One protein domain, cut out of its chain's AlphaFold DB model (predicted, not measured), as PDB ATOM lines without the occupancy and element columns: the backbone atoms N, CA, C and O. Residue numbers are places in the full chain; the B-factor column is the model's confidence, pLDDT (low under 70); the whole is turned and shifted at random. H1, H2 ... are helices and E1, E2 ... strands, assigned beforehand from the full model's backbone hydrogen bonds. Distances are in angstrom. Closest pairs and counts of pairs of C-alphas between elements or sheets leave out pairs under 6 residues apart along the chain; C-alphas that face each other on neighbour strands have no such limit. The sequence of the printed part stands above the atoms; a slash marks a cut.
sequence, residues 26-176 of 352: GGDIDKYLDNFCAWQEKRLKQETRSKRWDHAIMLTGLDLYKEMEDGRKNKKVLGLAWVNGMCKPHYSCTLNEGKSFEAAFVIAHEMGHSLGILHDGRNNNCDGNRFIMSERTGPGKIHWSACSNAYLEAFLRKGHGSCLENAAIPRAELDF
ATOM      1  N   GLY A  26     182.221 153.101 125.990       93.69
ATOM      2  CA  GLY A  26     183.259 153.441 125.016       93.69
ATOM      3  C   GLY A  26     183.054 154.775 124.284       93.69
ATOM      4  O   GLY A  26     183.720 155.004 123.274       93.69
ATOM      5  N   GLY A  27     182.166 155.650 124.766       95.62
ATOM      6  CA  GLY A  27     181.822 156.930 124.141       95.62
ATOM      7  C   GLY A  27     180.569 156.909 123.259       95.62
ATOM      8  O   GLY A  27     180.289 157.920 122.619       95.62
ATOM      9  N   ASP A  28     179.818 155.803 123.220       97.62
ATOM     10  CA  ASP A  28     178.466 155.792 122.644       97.62
ATOM     11  C   ASP A  28     177.566 156.726 123.461       97.62
ATOM     12  O   ASP A  28     177.299 156.476 124.637       97.62
ATOM     13  N   ILE A  29     177.149 157.835 122.853       97.88
ATOM     14  CA  ILE A  29     176.509 158.935 123.570       97.88
ATOM     15  C   ILE A  29     175.133 158.564 124.131       97.88
ATOM     16  O   ILE A  29     174.792 159.018 125.221       97.88
ATOM     17  N   ASP A  30     174.374 157.724 123.422       97.62
ATOM     18  CA  ASP A  30     173.025 157.336 123.833       97.62
ATOM     19  C   ASP A  30     173.126 156.403 125.054       97.62
ATOM     20  O   ASP A  30     172.591 156.699 126.123       97.62
ATOM     21  N   LYS A  31     173.943 155.343 124.949       98.19
ATOM     22  CA  LYS A  31     174.162 154.389 126.054       98.19
ATOM     23  C   LYS A  31     174.833 155.041 127.263       98.19
ATOM     24  O   LYS A  31     174.506 154.724 128.404       98.19
ATOM     25  N   TYR A  32     175.792 155.938 127.036       98.06
ATOM     26  CA  TYR A  32     176.497 156.598 128.129       98.06
ATOM     27  C   TYR A  32     175.578 157.566 128.883       98.06
ATOM     28  O   TYR A  32     175.613 157.594 130.117       98.06
ATOM     29  N   LEU A  33     174.718 158.320 128.186       98.56
ATOM     30  CA  LEU A  33     173.723 159.149 128.863       98.56
ATOM     31  C   LEU A  33     172.816 158.279 129.743       98.56
ATOM     32  O   LEU A  33     172.714 158.559 130.935       98.56
ATOM     33  N   ASP A  34     172.256 157.190 129.208       98.44
ATOM     34  CA  ASP A  34     171.396 156.266 129.964       98.44
ATOM     35  C   ASP A  34     172.082 155.730 131.227       98.44
ATOM     36  O   ASP A  34     171.550 155.828 132.341       98.44
ATOM     37  N   ASN A  35     173.309 155.227 131.076       98.12
ATOM     38  CA  ASN A  35     174.106 154.702 132.181       98.12
ATOM     39  C   ASN A  35     174.380 155.769 133.250       98.12
ATOM     40  O   ASN A  35     174.278 155.497 134.451       98.12
ATOM     41  N   PHE A  36     174.726 156.992 132.838       98.12
ATOM     42  CA  PHE A  36     174.975 158.099 133.759       98.12
ATOM     43  C   PHE A  36     173.701 158.540 134.488       98.12
ATOM     44  O   PHE A  36     173.731 158.729 135.706       98.12
ATOM     45  N   CYS A  37     172.588 158.659 133.771       98.50
ATOM     46  CA  CYS A  37     171.283 159.032 134.304       98.50
ATOM     47  C   CYS A  37     170.799 158.041 135.374       98.50
ATOM     48  O   CYS A  37     170.446 158.446 136.486       98.50
ATOM     49  N   ALA A  38     170.893 156.737 135.100       98.25
ATOM     50  CA  ALA A  38     170.584 155.695 136.076       98.25
ATOM     51  C   ALA A  38     171.528 155.739 137.294       98.25
ATOM     52  O   ALA A  38     171.096 155.624 138.449       98.25
ATOM     53  N   TRP A  39     172.827 155.934 137.055       97.00
ATOM     54  CA  TRP A  39     173.840 156.002 138.108       97.00
ATOM     55  C   TRP A  39     173.636 157.200 139.045       97.00
ATOM     56  O   TRP A  39     173.686 157.037 140.270       97.00
ATOM     57  N   GLN A  40     173.376 158.394 138.505       96.81
ATOM     58  CA  GLN A  40     173.194 159.594 139.324       96.81
ATOM     59  C   GLN A  40     171.884 159.520 140.115       96.81
ATOM     60  O   GLN A  40     171.877 159.858 141.297       96.81
ATOM     61  N   GLU A  41     170.809 158.975 139.532       97.31
ATOM     62  CA  GLU A  41     169.526 158.827 140.222       97.31
ATOM     63  C   GLU A  41     169.655 157.904 141.444       97.31
ATOM     64  O   GLU A  41     169.159 158.213 142.532       97.31
ATOM     65  N   LYS A  42     170.369 156.778 141.296       96.06
ATOM     66  CA  LYS A  42     170.644 155.857 142.409       96.06
ATOM     67  C   LYS A  42     171.344 156.571 143.566       96.06
ATOM     68  O   LYS A  42     170.994 156.345 144.724       96.06
ATOM     69  N   ARG A  43     172.297 157.454 143.261       94.44
ATOM     70  CA  ARG A  43     173.030 158.245 144.262       94.44
ATOM     71  C   ARG A  43     172.157 159.332 144.881       94.44
ATOM     72  O   ARG A  43     172.203 159.522 146.091       94.44
ATOM     73  N   LEU A  44     171.318 159.993 144.086       94.50
ATOM     74  CA  LEU A  44     170.373 161.001 144.565       94.50
ATOM     75  C   LEU A  44     169.410 160.416 145.614       94.50
ATOM     76  O   LEU A  44     169.131 161.058 146.629       94.50
ATOM     77  N   LYS A  45     168.941 159.177 145.406       94.06
ATOM     78  CA  LYS A  45     168.067 158.451 146.350       94.06
ATOM     79  C   LYS A  45     168.744 158.150 147.689       94.06
ATOM     80  O   LYS A  45     168.059 158.090 148.705       94.06
ATOM     81  N   GLN A  46     170.064 157.982 147.691       92.56
ATOM     82  CA  GLN A  46     170.859 157.708 148.892       92.56
ATOM     83  C   GLN A  46     171.251 158.982 149.650       92.56
ATOM     84  O   GLN A  46     171.763 158.888 150.764       92.56
ATOM     85  N   GLU A  47     171.016 160.164 149.072       90.88
ATOM     86  CA  GLU A  47     171.470 161.418 149.657       90.88
ATOM     87  C   GLU A  47     170.462 162.108 150.569       90.88
ATOM     88  O   GLU A  47     169.238 162.076 150.372       90.88
ATOM     89  N   THR A  48     171.012 162.811 151.561       85.94
ATOM     90  CA  THR A  48     170.233 163.649 152.475       85.94
ATOM     91  C   THR A  48     169.642 164.837 151.726       85.94
ATOM     92  O   THR A  48     170.264 165.367 150.808       85.94
ATOM     93  N   ARG A  49     168.471 165.331 152.152       79.25
ATOM     94  CA  ARG A  49     167.774 166.448 151.482       79.25
ATOM     95  C   ARG A  49     168.674 167.670 151.237       79.25
ATOM     96  O   ARG A  49     168.594 168.268 150.177       79.25
ATOM     97  N   SER A  50     169.568 167.987 152.175       79.44
ATOM     98  CA  SER A  50     170.538 169.095 152.093       79.44
ATOM     99  C   SER A  50     171.700 168.892 151.107       79.44
ATOM    100  O   SER A  50     172.460 169.825 150.864       79.44
ATOM    101  N   LYS A  51     171.882 167.679 150.574       83.31
ATOM    102  CA  LYS A  51     172.962 167.303 149.645       83.31
ATOM    103  C   LYS A  51     172.444 166.865 148.274       83.31
ATOM    104  O   LYS A  51     173.241 166.454 147.431       83.31
ATOM    105  N   ARG A  52     171.127 166.925 148.066       89.75
ATOM    106  CA  ARG A  52     170.500 166.624 146.780       89.75
ATOM    107  C   ARG A  52     170.831 167.708 145.758       89.75
ATOM    108  O   ARG A  52     171.126 168.846 146.114       89.75
ATOM    109  N   TRP A  53     170.788 167.312 144.496       93.69
ATOM    110  CA  TRP A  53     170.929 168.176 143.332       93.69
ATOM    111  C   TRP A  53     169.679 168.045 142.468       93.69
ATOM    112  O   TRP A  53     169.036 166.994 142.460       93.69
ATOM    113  N   ASP A  54     169.374 169.099 141.721       95.38
ATOM    114  CA  ASP A  54     168.228 169.120 140.809       95.38
ATOM    115  C   ASP A  54     168.581 168.542 139.441       95.38
ATOM    116  O   ASP A  54     167.736 167.940 138.780       95.38
ATOM    117  N   HIS A  55     169.844 168.693 139.030       97.06
ATOM    118  CA  HIS A  55     170.357 168.285 137.731       97.06
ATOM    119  C   HIS A  55     171.813 167.825 137.831       97.06
ATOM    120  O   HIS A  55     172.618 168.456 138.518       97.06
ATOM    121  N   ALA A  56     172.153 166.735 137.145       97.50
ATOM    122  CA  ALA A  56     173.503 166.180 137.119       97.50
ATOM    123  C   ALA A  56     174.182 166.423 135.760       97.50
ATOM    124  O   ALA A  56     173.594 166.181 134.713       97.50
ATOM    125  N   ILE A  57     175.444 166.855 135.766       97.38
ATOM    126  CA  ILE A  57     176.212 167.140 134.544       97.38
ATOM    127  C   ILE A  57     177.436 166.225 134.515       97.38
ATOM    128  O   ILE A  57     178.272 166.284 135.417       97.38
ATOM    129  N   MET A  58     177.552 165.389 133.483       96.81
ATOM    130  CA  MET A  58     178.752 164.603 133.200       96.81
ATOM    131  C   MET A  58     179.617 165.340 132.182       96.81
ATOM    132  O   MET A  58     179.159 165.660 131.085       96.81
ATOM    133  N   LEU A  59     180.883 165.557 132.538       95.25
ATOM    134  CA  LEU A  59     181.922 166.025 131.627       95.25
ATOM    135  C   LEU A  59     182.892 164.883 131.357       95.25
ATOM    136  O   LEU A  59     183.516 164.367 132.285       95.25
ATOM    137  N   THR A  60     183.035 164.498 130.092       93.50
ATOM    138  CA  THR A  60     183.939 163.416 129.690       93.50
ATOM    139  C   THR A  60     185.080 163.905 128.807       93.50
ATOM    140  O   THR A  60     184.921 164.799 127.977       93.50
ATOM    141  N   GLY A  61     186.253 163.291 128.973       91.12
ATOM    142  CA  GLY A  61     187.384 163.460 128.058       91.12
ATOM    143  C   GLY A  61     187.295 162.576 126.808       91.12
ATOM    144  O   GLY A  61     188.167 162.667 125.945       91.12
ATOM    145  N   LEU A  62     186.280 161.708 126.708       92.69
ATOM    146  CA  LEU A  62     186.072 160.832 125.553       92.69
ATOM    147  C   LEU A  62     185.640 161.616 124.309       92.69
ATOM    148  O   LEU A  62     185.131 162.728 124.399       92.69
ATOM    149  N   ASP A  63     185.886 161.040 123.133       93.44
ATOM    150  CA  ASP A  63     185.332 161.489 121.850       93.44
ATOM    151  C   ASP A  63     183.986 160.793 121.652       93.44
ATOM    152  O   ASP A  63     183.947 159.619 121.272       93.44
ATOM    153  N   LEU A  64     182.912 161.496 122.009       96.75
ATOM    154  CA  LEU A  64     181.553 160.985 121.956       96.75
ATOM    155  C   LEU A  64     181.153 160.717 120.507       96.75
ATOM    156  O   LEU A  64     181.571 161.397 119.565       96.75
ATOM    157  N   TYR A  65     180.331 159.697 120.320       97.38
ATOM    158  CA  TYR A  65     179.780 159.379 119.018       97.38
ATOM    159  C   TYR A  65     178.352 158.875 119.133       97.38
ATOM    160  O   TYR A  65     177.976 158.240 120.113       97.38
ATOM    161  N   LYS A  66     177.580 159.111 118.075       96.50
ATOM    162  CA  LYS A  66     176.298 158.450 117.853       96.50
ATOM    163  C   LYS A  66     176.488 157.326 116.845       96.50
ATOM    164  O   LYS A  66     177.078 157.545 115.782       96.50
ATOM    165  N   GLU A  67     176.050 156.126 117.200       95.25
ATOM    166  CA  GLU A  67     176.006 154.999 116.275       95.25
ATOM    167  C   GLU A  67     174.837 155.200 115.306       95.25
ATOM    168  O   GLU A  67     173.709 155.474 115.712       95.25
ATOM    169  N   MET A  68     175.134 155.156 114.012       93.56
ATOM    170  CA  MET A  68     174.143 155.266 112.946       93.56
ATOM    171  C   MET A  68     173.607 153.869 112.610       93.56
ATOM    172  O   MET A  68     174.278 152.872 112.863       93.56
ATOM    173  N   GLU A  69     172.435 153.788 111.976       91.88
ATOM    174  CA  GLU A  69     171.804 152.507 111.597       91.88
ATOM    175  C   GLU A  69     172.698 151.613 110.721       91.88
ATOM    176  O   GLU A  69     172.621 150.392 110.783       91.88
ATOM    177  N   ASP A  70     173.589 152.217 109.931       93.69
ATOM    178  CA  ASP A  70     174.552 151.520 109.072       93.69
ATOM    179  C   ASP A  70     175.856 151.110 109.790       93.69
ATOM    180  O   ASP A  70     176.828 150.710 109.147       93.69
ATOM    181  N   GLY A  71     175.907 151.237 111.121       91.88
ATOM    182  CA  GLY A  71     177.058 150.894 111.957       91.88
ATOM    183  C   GLY A  71     178.184 151.935 111.962       91.88
ATOM    184  O   GLY A  71     179.190 151.759 112.656       91.88
ATOM    185  N   ARG A  72     178.061 153.044 111.217       94.69
ATOM    186  CA  ARG A  72     179.058 154.124 111.265       94.69
ATOM    187  C   ARG A  72     178.935 154.933 112.553       94.69
ATOM    188  O   ARG A  72     177.852 155.156 113.080       94.69
ATOM    189  N   LYS A  73     180.067 155.465 113.019       95.38
ATOM    190  CA  LYS A  73     180.135 156.344 114.196       95.38
ATOM    191  C   LYS A  73     180.181 157.813 113.781       95.38
ATOM    192  O   LYS A  73     181.165 158.261 113.189       95.38
ATOM    193  N   ASN A  74     179.147 158.579 114.121       93.94
ATOM    194  CA  ASN A  74     179.124 160.028 113.939       93.94
ATOM    195  C   ASN A  74     179.696 160.738 115.176       93.94
ATOM    196  O   ASN A  74     179.035 160.833 116.204       93.94
ATOM    197  N   LYS A  75     180.911 161.277 115.048       92.56
ATOM    198  CA  LYS A  75     181.673 161.958 116.116       92.56
ATOM    199  C   LYS A  75     181.455 163.474 116.183       92.56
ATOM    200  O   LYS A  75     182.309 164.212 116.664       92.56
ATOM    201  N   LYS A  76     180.365 163.971 115.593       91.12
ATOM    202  CA  LYS A  76     180.025 165.406 115.596       91.12
ATOM    203  C   LYS A  76     179.157 165.813 116.789       91.12
ATOM    204  O   LYS A  76     178.847 166.990 116.924       91.12
ATOM    205  N   VAL A  77     178.737 164.849 117.605       90.88
ATOM    206  CA  VAL A  77     177.947 165.084 118.816       90.88
ATOM    207  C   VAL A  77     178.873 165.500 119.955       90.88
ATOM    208  O   VAL A  77     179.867 164.831 120.214       90.88
ATOM    209  N   LEU A  78     178.558 166.617 120.609       95.00
ATOM    210  CA  LEU A  78     179.343 167.147 121.731       95.00
ATOM    211  C   LEU A  78     178.626 166.984 123.073       95.00
ATOM    212  O   LEU A  78     179.278 166.994 124.113       95.00
ATOM    213  N   GLY A  79     177.305 166.816 123.055       97.31
ATOM    214  CA  GLY A  79     176.496 166.598 124.241       97.31
ATOM    215  C   GLY A  79     175.153 165.953 123.917       97.31
ATOM    216  O   GLY A  79     174.806 165.780 122.744       97.31
ATOM    217  N   LEU A  80     174.458 165.515 124.966       98.31
ATOM    218  CA  LEU A  80     173.119 164.943 124.888       98.31
ATOM    219  C   LEU A  80     172.345 165.159 126.193       98.31
ATOM    220  O   LEU A  80     172.898 165.060 127.297       98.31
ATOM    221  N   ALA A  81     171.042 165.383 126.042       98.12
ATOM    222  CA  ALA A  81     170.088 165.595 127.116       98.12
ATOM    223  C   ALA A  81     168.728 164.963 126.815       98.12
ATOM    224  O   ALA A  81     168.323 164.811 125.659       98.12
ATOM    225  N   TRP A  82     167.961 164.718 127.874       98.19
ATOM    226  CA  TRP A  82     166.537 164.422 127.767       98.19
ATOM    227  C   TRP A  82     165.713 165.707 127.704       98.19
ATOM    228  O   TRP A  82     165.755 166.531 128.619       98.19
ATOM    229  N   VAL A  83     164.885 165.854 126.666       98.00
ATOM    230  CA  VAL A  83     163.960 166.992 126.580       98.00
ATOM    231  C   VAL A  83     162.919 166.910 127.701       98.00
ATOM    232  O   VAL A  83     162.281 165.874 127.894       98.00
ATOM    233  N   ASN A  84     162.703 168.010 128.429       97.81
ATOM    234  CA  ASN A  84     161.872 168.052 129.643       97.81
ATOM    235  C   ASN A  84     162.348 167.088 130.754       97.81
ATOM    236  O   ASN A  84     161.515 166.543 131.495       97.81
ATOM    237  N   GLY A  85     163.654 166.818 130.831       97.62
ATOM    238  CA  GLY A  85     164.254 165.962 131.854       97.62
ATOM    239  C   GLY A  85     164.414 166.635 133.221       97.62
ATOM    240  O   GLY A  85     164.442 165.943 134.238       97.62
ATOM    241  N   MET A  86     164.472 167.970 133.269       97.75
ATOM    242  CA  MET A  86     164.659 168.724 134.511       97.75
ATOM    243  C   MET A  86     163.562 168.394 135.535       97.75
ATOM    244  O   MET A  86     162.400 168.202 135.177       97.75
ATOM    245  N   CYS A  87     163.945 168.290 136.811       96.31
ATOM    246  CA  CYS A  87     163.088 167.870 137.928       96.31
ATOM    247  C   CYS A  87     162.491 166.455 137.841       96.31
ATOM    248  O   CYS A  87     161.688 166.076 138.695       96.31
ATOM    249  N   LYS A  88     162.905 165.627 136.874       97.38
ATOM    250  CA  LYS A  88     162.599 164.191 136.860       97.38
ATOM    251  C   LYS A  88     163.852 163.426 137.277       97.38
ATOM    252  O   LYS A  88     164.795 163.393 136.493       97.38
ATOM    253  N   PRO A  89     163.889 162.788 138.464       96.06
ATOM    254  CA  PRO A  89     165.118 162.236 139.036       96.06
ATOM    255  C   PRO A  89     165.958 161.384 138.087       96.06
ATOM    256  O   PRO A  89     167.171 161.531 138.087       96.06
ATOM    257  N   HIS A  90     165.333 160.539 137.263       97.94
ATOM    258  CA  HIS A  90     166.038 159.712 136.284       97.94
ATOM    259  C   HIS A  90     166.591 160.517 135.098       97.94
ATOM    260  O   HIS A  90     167.729 160.317 134.702       97.94
ATOM    261  N   TYR A  91     165.804 161.450 134.559       98.31
ATOM    262  CA  TYR A  91     166.094 162.160 133.307       98.31
ATOM    263  C   TYR A  91     166.794 163.513 133.504       98.31
ATOM    264  O   TYR A  91     167.173 164.155 132.527       98.31
ATOM    265  N   SER A  92     166.956 163.974 134.748       98.12
ATOM    266  CA  SER A  92     167.601 165.253 135.059       98.12
ATOM    267  C   SER A  92     169.126 165.116 135.055       98.12
ATOM    268  O   SER A  92     169.806 165.213 136.080       98.12
ATOM    269  N   CYS A  93     169.657 164.857 133.866       98.44
ATOM    270  CA  CYS A  93     171.055 164.556 133.594       98.44
ATOM    271  C   CYS A  93     171.442 165.057 132.194       98.44
ATOM    272  O   CYS A  93     170.641 164.987 131.264       98.44
ATOM    273  N   THR A  94     172.681 165.519 132.038       98.38
ATOM    274  CA  THR A  94     173.285 165.853 130.739       98.38
ATOM    275  C   THR A  94     174.681 165.260 130.623       98.38
ATOM    276  O   THR A  94     175.430 165.197 131.603       98.38
ATOM    277  N   LEU A  95     175.040 164.825 129.419       98.44
ATOM    278  CA  LEU A  95     176.365 164.315 129.079       98.44
ATOM    279  C   LEU A  95     177.019 165.272 128.088       98.44
ATOM    280  O   LEU A  95     176.397 165.619 127.094       98.44
ATOM    281  N   ASN A  96     178.260 165.686 128.347       97.69
ATOM    282  CA  ASN A  96     178.969 166.669 127.529       97.69
ATOM    283  C   ASN A  96     180.454 166.299 127.389       97.69
ATOM    284  O   ASN A  96     181.089 165.833 128.343       97.69
ATOM    285  N   GLU A  97     181.047 166.560 126.226       95.00
ATOM    286  CA  GLU A  97     182.501 166.595 126.086       95.00
ATOM    287  C   GLU A  97     183.078 167.782 126.868       95.00
ATOM    288  O   GLU A  97     182.642 168.919 126.717       95.00
ATOM    289  N   GLY A  98     184.094 167.524 127.691       91.62
ATOM    290  CA  GLY A  98     184.733 168.514 128.564       91.62
ATOM    291  C   GLY A  98     186.181 168.815 128.183       91.62
ATOM    292  O   GLY A  98     187.029 168.889 129.067       91.62
ATOM    293  N   LYS A  99     186.500 168.877 126.883       85.50
ATOM    294  CA  LYS A  99     187.886 169.040 126.392       85.50
ATOM    295  C   LYS A  99     188.322 170.499 126.230       85.50
ATOM    296  O   LYS A  99     189.518 170.767 126.185       85.50
ATOM    297  N   SER A 100     187.378 171.424 126.090       89.25
ATOM    298  CA  SER A 100     187.618 172.848 125.840       89.25
ATOM    299  C   SER A 100     186.547 173.692 126.538       89.25
ATOM    300  O   SER A 100     185.568 173.157 127.059       89.25
ATOM    301  N   PHE A 101     186.703 175.020 126.548       91.44
ATOM    302  CA  PHE A 101     185.655 175.892 127.090       91.44
ATOM    303  C   PHE A 101     184.394 175.951 126.215       91.44
ATOM    304  O   PHE A 101     183.372 176.448 126.683       91.44
ATOM    305  N   GLU A 102     184.416 175.366 125.008       91.00
ATOM    306  CA  GLU A 102     183.201 175.130 124.217       91.00
ATOM    307  C   GLU A 102     182.164 174.331 125.025       91.00
ATOM    308  O   GLU A 102     180.962 174.568 124.902       91.00
ATOM    309  N   ALA A 103     182.633 173.469 125.937       92.56
ATOM    310  CA  ALA A 103     181.799 172.701 126.851       92.56
ATOM    311  C   ALA A 103     180.806 173.571 127.635       92.56
ATOM    312  O   ALA A 103     179.706 173.114 127.912       92.56
ATOM    313  N   ALA A 104     181.138 174.825 127.967       92.19
ATOM    314  CA  ALA A 104     180.208 175.709 128.670       92.19
ATOM    315  C   ALA A 104     178.959 176.027 127.826       92.19
ATOM    316  O   ALA A 104     177.846 176.038 128.352       92.19
ATOM    317  N   PHE A 105     179.128 176.234 126.516       91.94
ATOM    318  CA  PHE A 105     178.020 176.489 125.592       91.94
ATOM    319  C   PHE A 105     177.226 175.216 125.297       91.94
ATOM    320  O   PHE A 105     176.001 175.271 125.213       91.94
ATOM    321  N   VAL A 106     177.906 174.068 125.202       95.25
ATOM    322  CA  VAL A 106     177.252 172.759 125.053       95.25
ATOM    323  C   VAL A 106     176.422 172.434 126.298       95.25
ATOM    324  O   VAL A 106     175.237 172.160 126.172       95.25
ATOM    325  N   ILE A 107     176.972 172.598 127.507       95.94
ATOM    326  CA  ILE A 107     176.218 172.432 128.762       95.94
ATOM    327  C   ILE A 107     174.983 173.336 128.772       95.94
ATOM    328  O   ILE A 107     173.899 172.880 129.125       95.94
ATOM    329  N   ALA A 108     175.120 174.607 128.375       94.56
ATOM    330  CA  ALA A 108     173.979 175.514 128.294       94.56
ATOM    331  C   ALA A 108     172.906 174.994 127.315       94.56
ATOM    332  O   ALA A 108     171.729 174.974 127.671       94.56
ATOM    333  N   HIS A 109     173.303 174.519 126.130       96.88
ATOM    334  CA  HIS A 109     172.409 173.902 125.143       96.88
ATOM    335  C   HIS A 109     171.670 172.680 125.716       96.88
ATOM    336  O   HIS A 109     170.441 172.608 125.670       96.88
ATOM    337  N   GLU A 110     172.403 171.748 126.321       98.12
ATOM    338  CA  GLU A 110     171.852 170.505 126.871       98.12
ATOM    339  C   GLU A 110     170.954 170.747 128.101       98.12
ATOM    340  O   GLU A 110     169.901 170.119 128.275       98.12
ATOM    341  N   MET A 111     171.300 171.726 128.943       96.69
ATOM    342  CA  MET A 111     170.415 172.193 130.014       96.69
ATOM    343  C   MET A 111     169.146 172.849 129.456       96.69
ATOM    344  O   MET A 111     168.072 172.682 130.036       96.69
ATOM    345  N   GLY A 112     169.239 173.546 128.318       96.81
ATOM    346  CA  GLY A 112     168.089 174.080 127.591       96.81
ATOM    347  C   GLY A 112     167.086 172.986 127.218       96.81
ATOM    348  O   GLY A 112     165.906 173.104 127.554       96.81
ATOM    349  N   HIS A 113     167.549 171.879 126.624       98.50
ATOM    350  CA  HIS A 113     166.700 170.705 126.358       98.50
ATOM    351  C   HIS A 113     166.063 170.160 127.635       98.50
ATOM    352  O   HIS A 113     164.852 169.926 127.676       98.50
ATOM    353  N   SER A 114     166.842 170.023 128.711       98.38
ATOM    354  CA  SER A 114     166.331 169.561 130.010       98.38
ATOM    355  C   SER A 114     165.185 170.438 130.531       98.38
ATOM    356  O   SER A 114     164.222 169.917 131.095       98.38
ATOM    357  N   LEU A 115     165.244 171.746 130.266       97.25
ATOM    358  CA  LEU A 115     164.215 172.751 130.564       97.25
ATOM    359  C   LEU A 115     163.108 172.850 129.495       97.25
ATOM    360  O   LEU A 115     162.328 173.799 129.485       97.25
ATOM    361  N   GLY A 116     163.025 171.880 128.585       97.25
ATOM    362  CA  GLY A 116     161.968 171.783 127.577       97.25
ATOM    363  C   GLY A 116     162.158 172.674 126.350       97.25
ATOM    364  O   GLY A 116     161.228 172.800 125.552       97.25
ATOM    365  N   ILE A 117     163.329 173.290 126.182       97.56
ATOM    366  CA  ILE A 117     163.634 174.134 125.028       97.56
ATOM    367  C   ILE A 117     163.994 173.256 123.827       97.56
ATOM    368  O   ILE A 117     164.811 172.353 123.945       97.56
ATOM    369  N   LEU A 118     163.388 173.524 122.669       97.88
ATOM    370  CA  LEU A 118     163.692 172.830 121.415       97.88
ATOM    371  C   LEU A 118     164.700 173.617 120.569       97.88
ATOM    372  O   LEU A 118     164.936 174.801 120.810       97.88
ATOM    373  N   HIS A 119     165.270 172.961 119.553       98.00
ATOM    374  CA  HIS A 119     166.192 173.609 118.618       98.00
ATOM    375  C   HIS A 119     165.549 174.787 117.885       98.00
ATOM    376  O   HIS A 119     164.424 174.686 117.394       98.00
ATOM    377  N   ASP A 120     166.292 175.881 117.744       97.56
ATOM    378  CA  ASP A 120     165.892 177.011 116.907       97.56
ATOM    379  C   ASP A 120     165.861 176.609 115.424       97.56
ATOM    380  O   ASP A 120     166.663 175.794 114.965       97.56
ATOM    381  N   GLY A 121     164.912 177.153 114.661       95.94
ATOM    382  CA  GLY A 121     164.740 176.865 113.231       95.94
ATOM    383  C   GLY A 121     164.100 175.509 112.923       95.94
ATOM    384  O   GLY A 121     163.748 175.244 111.774       95.94
ATOM    385  N   ARG A 122     163.886 174.657 113.934       93.00
ATOM    386  CA  ARG A 122     163.174 173.383 113.799       93.00
ATOM    387  C   ARG A 122     161.749 173.523 114.321       93.00
ATOM    388  O   ARG A 122     161.516 173.517 115.525       93.00
ATOM    389  N   ASN A 123     160.782 173.602 113.407       93.88
ATOM    390  CA  ASN A 123     159.357 173.758 113.736       93.88
ATOM    391  C   ASN A 123     159.046 175.010 114.590       93.88
ATOM    392  O   ASN A 123     158.072 175.031 115.339       93.88
ATOM    393  N   ASN A 124     159.874 176.050 114.484       96.12
ATOM    394  CA  ASN A 124     159.642 177.381 115.044       96.12
ATOM    395  C   ASN A 124     160.250 178.448 114.117       96.12
ATOM    396  O   ASN A 124     160.946 178.121 113.159       96.12
ATOM    397  N   ASN A 125     159.959 179.720 114.385       96.62
ATOM    398  CA  ASN A 125     160.341 180.856 113.540       96.62
ATOM    399  C   ASN A 125     161.669 181.524 113.944       96.62
ATOM    400  O   ASN A 125     161.980 182.603 113.438       96.62
ATOM    401  N   CYS A 126     162.441 180.927 114.856       97.12
ATOM    402  CA  CYS A 126     163.741 181.453 115.253       97.12
ATOM    403  C   CYS A 126     164.852 180.998 114.303       97.12
ATOM    404  O   CYS A 126     164.757 179.964 113.650       97.12
ATOM    405  N   ASP A 127     165.924 181.784 114.222       96.38
ATOM    406  CA  ASP A 127     167.068 181.474 113.364       96.38
ATOM    407  C   ASP A 127     167.887 180.310 113.944       96.38
ATOM    408  O   ASP A 127     168.507 180.443 115.002       96.38
ATOM    409  N   GLY A 128     167.923 179.185 113.224       95.94
ATOM    410  CA  GLY A 128     168.634 177.967 113.624       95.94
ATOM    411  C   GLY A 128     170.163 178.034 113.564       95.94
ATOM    412  O   GLY A 128     170.811 177.007 113.758       95.94
ATOM    413  N   ASN A 129     170.754 179.199 113.275       94.81
ATOM    414  CA  ASN A 129     172.204 179.389 113.189       94.81
ATOM    415  C   ASN A 129     172.762 180.507 114.083       94.81
ATOM    416  O   ASN A 129     173.968 180.760 114.027       94.81
ATOM    417  N   ARG A 130     171.943 181.184 114.897       92.31
ATOM    418  CA  ARG A 130     172.375 182.387 115.644       92.31
ATOM    419  C   ARG A 130     172.436 182.237 117.157       92.31
ATOM    420  O   ARG A 130     173.131 183.012 117.806       92.31
ATOM    421  N   PHE A 131     171.702 181.292 117.719       93.81
ATOM    422  CA  PHE A 131     171.462 181.216 119.159       93.81
ATOM    423  C   PHE A 131     172.038 179.931 119.758       93.81
ATOM    424  O   PHE A 131     172.410 179.016 119.023       93.81
ATOM    425  N   ILE A 132     172.095 179.853 121.088       94.12
ATOM    426  CA  ILE A 132     172.602 178.685 121.828       94.12
ATOM    427  C   ILE A 132     171.862 177.407 121.417       94.12
ATOM    428  O   ILE A 132     172.499 176.372 121.260       94.12
ATOM    429  N   MET A 133     170.551 177.478 121.161       96.44
ATOM    430  CA  MET A 133     169.736 176.323 120.760       96.44
ATOM    431  C   MET A 133     169.775 176.022 119.254       96.44
ATOM    432  O   MET A 133     168.974 175.227 118.766       96.44
ATOM    433  N   SER A 134     170.716 176.600 118.504       96.25
ATOM    434  CA  SER A 134     171.048 176.127 117.152       96.25
ATOM    435  C   SER A 134     171.531 174.673 117.210       96.25
ATOM    436  O   SER A 134     172.301 174.327 118.100       96.25
ATOM    437  N   GLU A 135     171.170 173.828 116.238       93.69
ATOM    438  CA  GLU A 135     171.559 172.399 116.221       93.69
ATOM    439  C   GLU A 135     173.085 172.178 116.198       93.69
ATOM    440  O   GLU A 135     173.593 171.147 116.629       93.69
ATOM    441  N   ARG A 136     173.836 173.150 115.675       92.19
ATOM    442  CA  ARG A 136     175.300 173.102 115.586       92.19
ATOM    443  C   ARG A 136     175.900 174.198 116.450       92.19
ATOM    444  O   ARG A 136     175.334 175.290 116.499       92.19
ATOM    445  N   THR A 137     177.083 173.973 117.014       89.69
ATOM    446  CA  THR A 137     177.894 175.044 117.618       89.69
ATOM    447  C   THR A 137     178.458 175.984 116.543       89.69
ATOM    448  O   THR A 137     178.172 175.834 115.344       89.69
ATOM    449  N   GLY A 138     179.161 177.039 116.958       87.81
ATOM    450  CA  GLY A 138     179.837 177.966 116.054       87.81
ATOM    451  C   GLY A 138     179.708 179.449 116.424       87.81
ATOM    452  O   GLY A 138     179.206 179.781 117.504       87.81
ATOM    453  N   PRO A 139     180.110 180.341 115.500       89.19
ATOM    454  CA  PRO A 139     180.400 181.735 115.813       89.19
ATOM    455  C   PRO A 139     179.216 182.516 116.383       89.19
ATOM    456  O   PRO A 139     178.165 182.637 115.750       89.19
ATOM    457  N   GLY A 140     179.417 183.140 117.543       86.44
ATOM    458  CA  GLY A 140     178.469 184.070 118.159       86.44
ATOM    459  C   GLY A 140     177.177 183.434 118.680       86.44
ATOM    460  O   GLY A 140     176.228 184.161 118.971       86.44
ATOM    461  N   LYS A 141     177.120 182.103 118.820       91.56
ATOM    462  CA  LYS A 141     175.967 181.367 119.374       91.56
ATOM    463  C   LYS A 141     175.958 181.404 120.899       91.56
ATOM    464  O   LYS A 141     176.054 180.387 121.576       91.56
ATOM    465  N   ILE A 142     175.856 182.613 121.425       88.00
ATOM    466  CA  ILE A 142     175.993 182.926 122.852       88.00
ATOM    467  C   ILE A 142     174.754 183.655 123.393       88.00
ATOM    468  O   ILE A 142     174.780 184.268 124.447       88.00
ATOM    469  N   HIS A 143     173.663 183.662 122.637       89.44
ATOM    470  CA  HIS A 143     172.416 184.314 123.023       89.44
ATOM    471  C   HIS A 143     171.272 183.316 122.941       89.44
ATOM    472  O   HIS A 143     171.314 182.377 122.148       89.44
ATOM    473  N   TRP A 144     170.227 183.542 123.729       92.69
ATOM    474  CA  TRP A 144     168.986 182.771 123.664       92.69
ATOM    475  C   TRP A 144     167.987 183.436 122.721       92.69
ATOM    476  O   TRP A 144     167.875 184.665 122.701       92.69
ATOM    477  N   SER A 145     167.233 182.637 121.968       95.00
ATOM    478  CA  SER A 145     166.235 183.148 121.030       95.00
ATOM    479  C   SER A 145     164.926 183.528 121.735       95.00
ATOM    480  O   SER A 145     164.683 183.194 122.900       95.00
ATOM    481  N   ALA A 146     164.027 184.210 121.022       95.19
ATOM    482  CA  ALA A 146     162.661 184.421 121.503       95.19
ATOM    483  C   ALA A 146     161.912 183.087 121.711       95.19
ATOM    484  O   ALA A 146     161.164 182.955 122.679       95.19
ATOM    485  N   CYS A 147     162.170 182.087 120.866       96.88
ATOM    486  CA  CYS A 147     161.595 180.750 120.977       96.88
ATOM    487  C   CYS A 147     162.107 180.037 122.230       96.88
ATOM    488  O   CYS A 147     161.308 179.460 122.961       96.88
ATOM    489  N   SER A 148     163.404 180.154 122.544       96.25
ATOM    490  CA  SER A 148     163.971 179.608 123.782       96.25
ATOM    491  C   SER A 148     163.252 180.143 125.024       96.25
ATOM    492  O   SER A 148     162.901 179.371 125.914       96.25
ATOM    493  N   ASN A 149     162.978 181.454 125.058       94.88
ATOM    494  CA  ASN A 149     162.219 182.076 126.148       94.88
ATOM    495  C   ASN A 149     160.794 181.512 126.238       94.88
ATOM    496  O   ASN A 149     160.368 181.109 127.316       94.88
ATOM    497  N   ALA A 150     160.082 181.435 125.110       95.88
ATOM    498  CA  ALA A 150     158.712 180.929 125.076       95.88
ATOM    499  C   ALA A 150     158.612 179.468 125.550       95.88
ATOM    500  O   ALA A 150     157.681 179.112 126.277       95.88
ATOM    501  N   TYR A 151     159.579 178.620 125.179       97.25
ATOM    502  CA  TYR A 151     159.628 177.238 125.655       97.25
ATOM    503  C   TYR A 151     159.886 177.152 127.161       97.25
ATOM    504  O   TYR A 151     159.163 176.423 127.842       97.25
ATOM    505  N   LEU A 152     160.846 177.920 127.694       95.69
ATOM    506  CA  LEU A 152     161.109 177.939 129.136       95.69
ATOM    507  C   LEU A 152     159.884 178.424 129.925       95.69
ATOM    508  O   LEU A 152     159.486 177.792 130.901       95.69
ATOM    509  N   GLU A 153     159.248 179.513 129.493       94.88
ATOM    510  CA  GLU A 153     158.033 180.029 130.131       94.88
ATOM    511  C   GLU A 153     156.916 178.973 130.130       94.88
ATOM    512  O   GLU A 153     156.244 178.761 131.142       94.88
ATOM    513  N   ALA A 154     156.740 178.248 129.020       96.56
ATOM    514  CA  ALA A 154     155.772 177.161 128.933       96.56
ATOM    515  C   ALA A 154     156.122 175.972 129.844       96.56
ATOM    516  O   ALA A 154     155.214 175.376 130.427       96.56
ATOM    517  N   PHE A 155     157.405 175.625 129.972       96.69
ATOM    518  CA  PHE A 155     157.893 174.578 130.872       96.69
ATOM    519  C   PHE A 155     157.588 174.916 132.336       96.69
ATOM    520  O   PHE A 155     156.983 174.111 133.050       96.69
ATOM    521  N   LEU A 156     157.927 176.135 132.761       95.06
ATOM    522  CA  LEU A 156     157.694 176.613 134.124       95.06
ATOM    523  C   LEU A 156     156.201 176.733 134.437       95.06
ATOM    524  O   LEU A 156     155.752 176.243 135.469       95.06
ATOM    525  N   ARG A 157     155.397 177.284 133.517       95.56
ATOM    526  CA  ARG A 157     153.938 177.415 133.687       95.56
ATOM    527  C   ARG A 157     153.224 176.070 133.854       95.56
ATOM    528  O   ARG A 157     152.175 176.014 134.484       95.56
ATOM    529  N   LYS A 158     153.774 174.989 133.294       96.56
ATOM    530  CA  LYS A 158     153.262 173.618 133.475       96.56
ATOM    531  C   LYS A 158     153.677 172.982 134.810       96.56
ATOM    532  O   LYS A 158     153.318 171.837 135.060       96.56
ATOM    533  N   GLY A 159     154.445 173.681 135.645       95.44
ATOM    534  CA  GLY A 159     154.942 173.166 136.923       95.44
ATOM    535  C   GLY A 159     156.088 172.161 136.783       95.44
ATOM    536  O   GLY A 159     156.429 171.481 137.747       95.44
ATOM    537  N   HIS A 160     156.707 172.047 135.601       96.31
ATOM    538  CA  HIS A 160     157.809 171.104 135.393       96.31
ATOM    539  C   HIS A 160     159.118 171.543 136.079       96.31
ATOM    540  O   HIS A 160     160.037 170.741 136.201       96.31
ATOM    541  N   GLY A 161     159.208 172.798 136.535       94.88
ATOM    542  CA  GLY A 161     160.373 173.362 137.227       94.88
ATOM    543  C   GLY A 161     160.293 173.344 138.755       94.88
ATOM    544  O   GLY A 161     161.072 174.046 139.387       94.88
ATOM    545  N   SER A 162     159.376 172.583 139.356       93.69
ATOM    546  CA  SER A 162     159.079 172.653 140.798       93.69
ATOM    547  C   SER A 162     160.276 172.387 141.724       93.69
ATOM    548  O   SER A 162     160.337 172.934 142.820       93.69
ATOM    549  N   CYS A 163     161.263 171.595 141.293       93.56
ATOM    550  CA  CYS A 163     162.497 171.370 142.057       93.56
ATOM    551  C   CYS A 163     163.449 172.580 142.081       93.56
ATOM    552  O   CYS A 163     164.354 172.624 142.901       93.56
ATOM    553  N   LEU A 164     163.255 173.565 141.199       92.81
ATOM    554  CA  LEU A 164     164.129 174.738 141.070       92.81
ATOM    555  C   LEU A 164     163.674 175.919 141.941       92.81
ATOM    556  O   LEU A 164     164.338 176.953 141.977       92.81
ATOM    557  N   GLU A 165     162.527 175.797 142.611       88.69
ATOM    558  CA  GLU A 165     161.913 176.883 143.382       88.69
ATOM    559  C   GLU A 165     162.592 177.096 144.743       88.69
ATOM    560  O   GLU A 165     162.529 178.187 145.313       88.69
ATOM    561  N   ASN A 166     163.266 176.075 145.281       84.81
ATOM    562  CA  ASN A 166     164.005 176.209 146.529       84.81
ATOM    563  C   ASN A 166     165.390 176.823 146.313       84.81
ATOM    564  O   ASN A 166     166.140 176.442 145.419       84.81
ATOM    565  N   ALA A 167     165.788 177.710 147.225       79.62
ATOM    566  CA  ALA A 167     167.147 178.226 147.243       79.62
ATOM    567  C   ALA A 167     168.152 177.089 147.491       79.62
ATOM    568  O   ALA A 167     168.052 176.348 148.474       79.62
ATOM    569  N   ALA A 168     169.149 176.972 146.616       78.25
ATOM    570  CA  ALA A 168     170.316 176.146 146.882       78.25
ATOM    571  C   ALA A 168     171.137 176.769 148.020       78.25
ATOM    572  O   ALA A 168     171.263 177.990 148.099       78.25
ATOM    573  N   ILE A 169     171.732 175.936 148.877       76.31
ATOM    574  CA  ILE A 169     172.702 176.382 149.885       76.31
ATOM    575  C   ILE A 169     174.077 176.397 149.206       76.31
ATOM    576  O   ILE A 169     174.629 175.319 148.958       76.31
ATOM    577  N   PRO A 170     174.645 177.572 148.869       71.62
ATOM    578  CA  PRO A 170     175.928 177.628 148.188       71.62
ATOM    579  C   PRO A 170     177.020 177.110 149.118       71.62
ATOM    580  O   PRO A 170     177.075 177.469 150.296       71.62
ATOM    581  N   ARG A 171     177.930 176.293 148.589       77.50
ATOM    582  CA  ARG A 171     179.158 175.945 149.305       77.50
ATOM    583  C   ARG A 171     180.247 176.901 148.864       77.50
ATOM    584  O   ARG A 171     180.575 176.939 147.686       77.50
ATOM    585  N   ALA A 172     180.841 177.633 149.803       75.31
ATOM    586  CA  ALA A 172     181.879 178.622 149.497       75.31
ATOM    587  C   ALA A 172     183.096 178.029 148.754       75.31
ATOM    588  O   ALA A 172     183.810 178.750 148.065       75.31
ATOM    589  N   GLU A 173     183.340 176.723 148.894       76.69
ATOM    590  CA  GLU A 173     184.391 175.978 148.183       76.69
ATOM    591  C   GLU A 173     184.043 175.645 146.717       76.69
ATOM    592  O   GLU A 173     184.941 175.378 145.921       76.69
ATOM    593  N   LEU A 174     182.752 175.671 146.366       76.56
ATOM    594  CA  LEU A 174     182.206 175.422 145.024       76.56
ATOM    595  C   LEU A 174     181.699 176.711 144.361       76.56
ATOM    596  O   LEU A 174     181.124 176.672 143.274       76.56
ATOM    597  N   ASP A 175     181.922 177.856 145.007       75.25
ATOM    598  CA  ASP A 175     181.656 179.163 144.434       75.25
ATOM    599  C   ASP A 175     182.786 179.548 143.468       75.25
ATOM    600  O   ASP A 175     183.744 180.245 143.812       75.25
ATOM    601  N   PHE A 176     182.674 179.064 142.231       72.38
ATOM    602  CA  PHE A 176     183.581 179.440 141.146       72.38
ATOM    603  C   PHE A 176     183.419 180.916 140.733       72.38
ATOM    604  O   PHE A 176     184.287 181.458 140.045       72.38
TER     605      PHE A 176
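What this domain is: This is residues 26 to 176 of the 352 residues of the protein "Disintegrin and metalloproteinase with thrombospondin motifs 7-like protein 1" of Dinothrombium tinctorium (UniProt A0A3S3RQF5). With little regular structure, this domain is a small sheet between helices H1 and H2, with H3 farther out past H2 and residues 170 to 176 sticking out. The printed part has 151 residues, 56 in named elements, H1 E1 E2 E3 H2 H3, class mixed; the mixed sheet runs E1 E3 E2. It is compact, radius of gyration of the C-alphas 16.0 A, spanning 43 by 37 by 30 A.

How they stand to each other: Start at E3, residues 93 to 97. E1, residues 56 to 60, is its parallel neighbour, with N 58 and O 94 within hydrogen-bond range at 2.8 A. E2, residues 79 to 81, is antiparallel to E3, a hairpin, with N 80 and O 95 at 2.9 A. Three layers, helices on both faces, follow: H1, residues 29 to 46, is on one face, closest C-alphas Cys 37 and Cys 93, 5.6 A; H2, residues 102 to 114, is on the opposite face, closest Ala 81 and Glu 110, 5.2 A. H3, residues 146 to 157, is close to H2 but not clearly touching, closest C-alphas Gly 112 and Ser 148, 7.9 A. Every O i to N i+4 pair is within range in H2 and H3, 13 of 14 in H1.

Where its parts are: Find C-alpha 29 at (176.509, 158.935, 123.570); H1 runs 26.0 A from there. H2 spans 18.7 A; H3, 16.5 A, ends at C-alpha 157, (153.938, 177.415, 133.687).

The domain as a whole: The farthest C-alphas, Asp 70 and Ala 172, are 49.2 A apart. The printed part has no cut; links E1 to E2, E2 to E3 and H2 to H3 are long. No printed residue is under 70 in pLDDT.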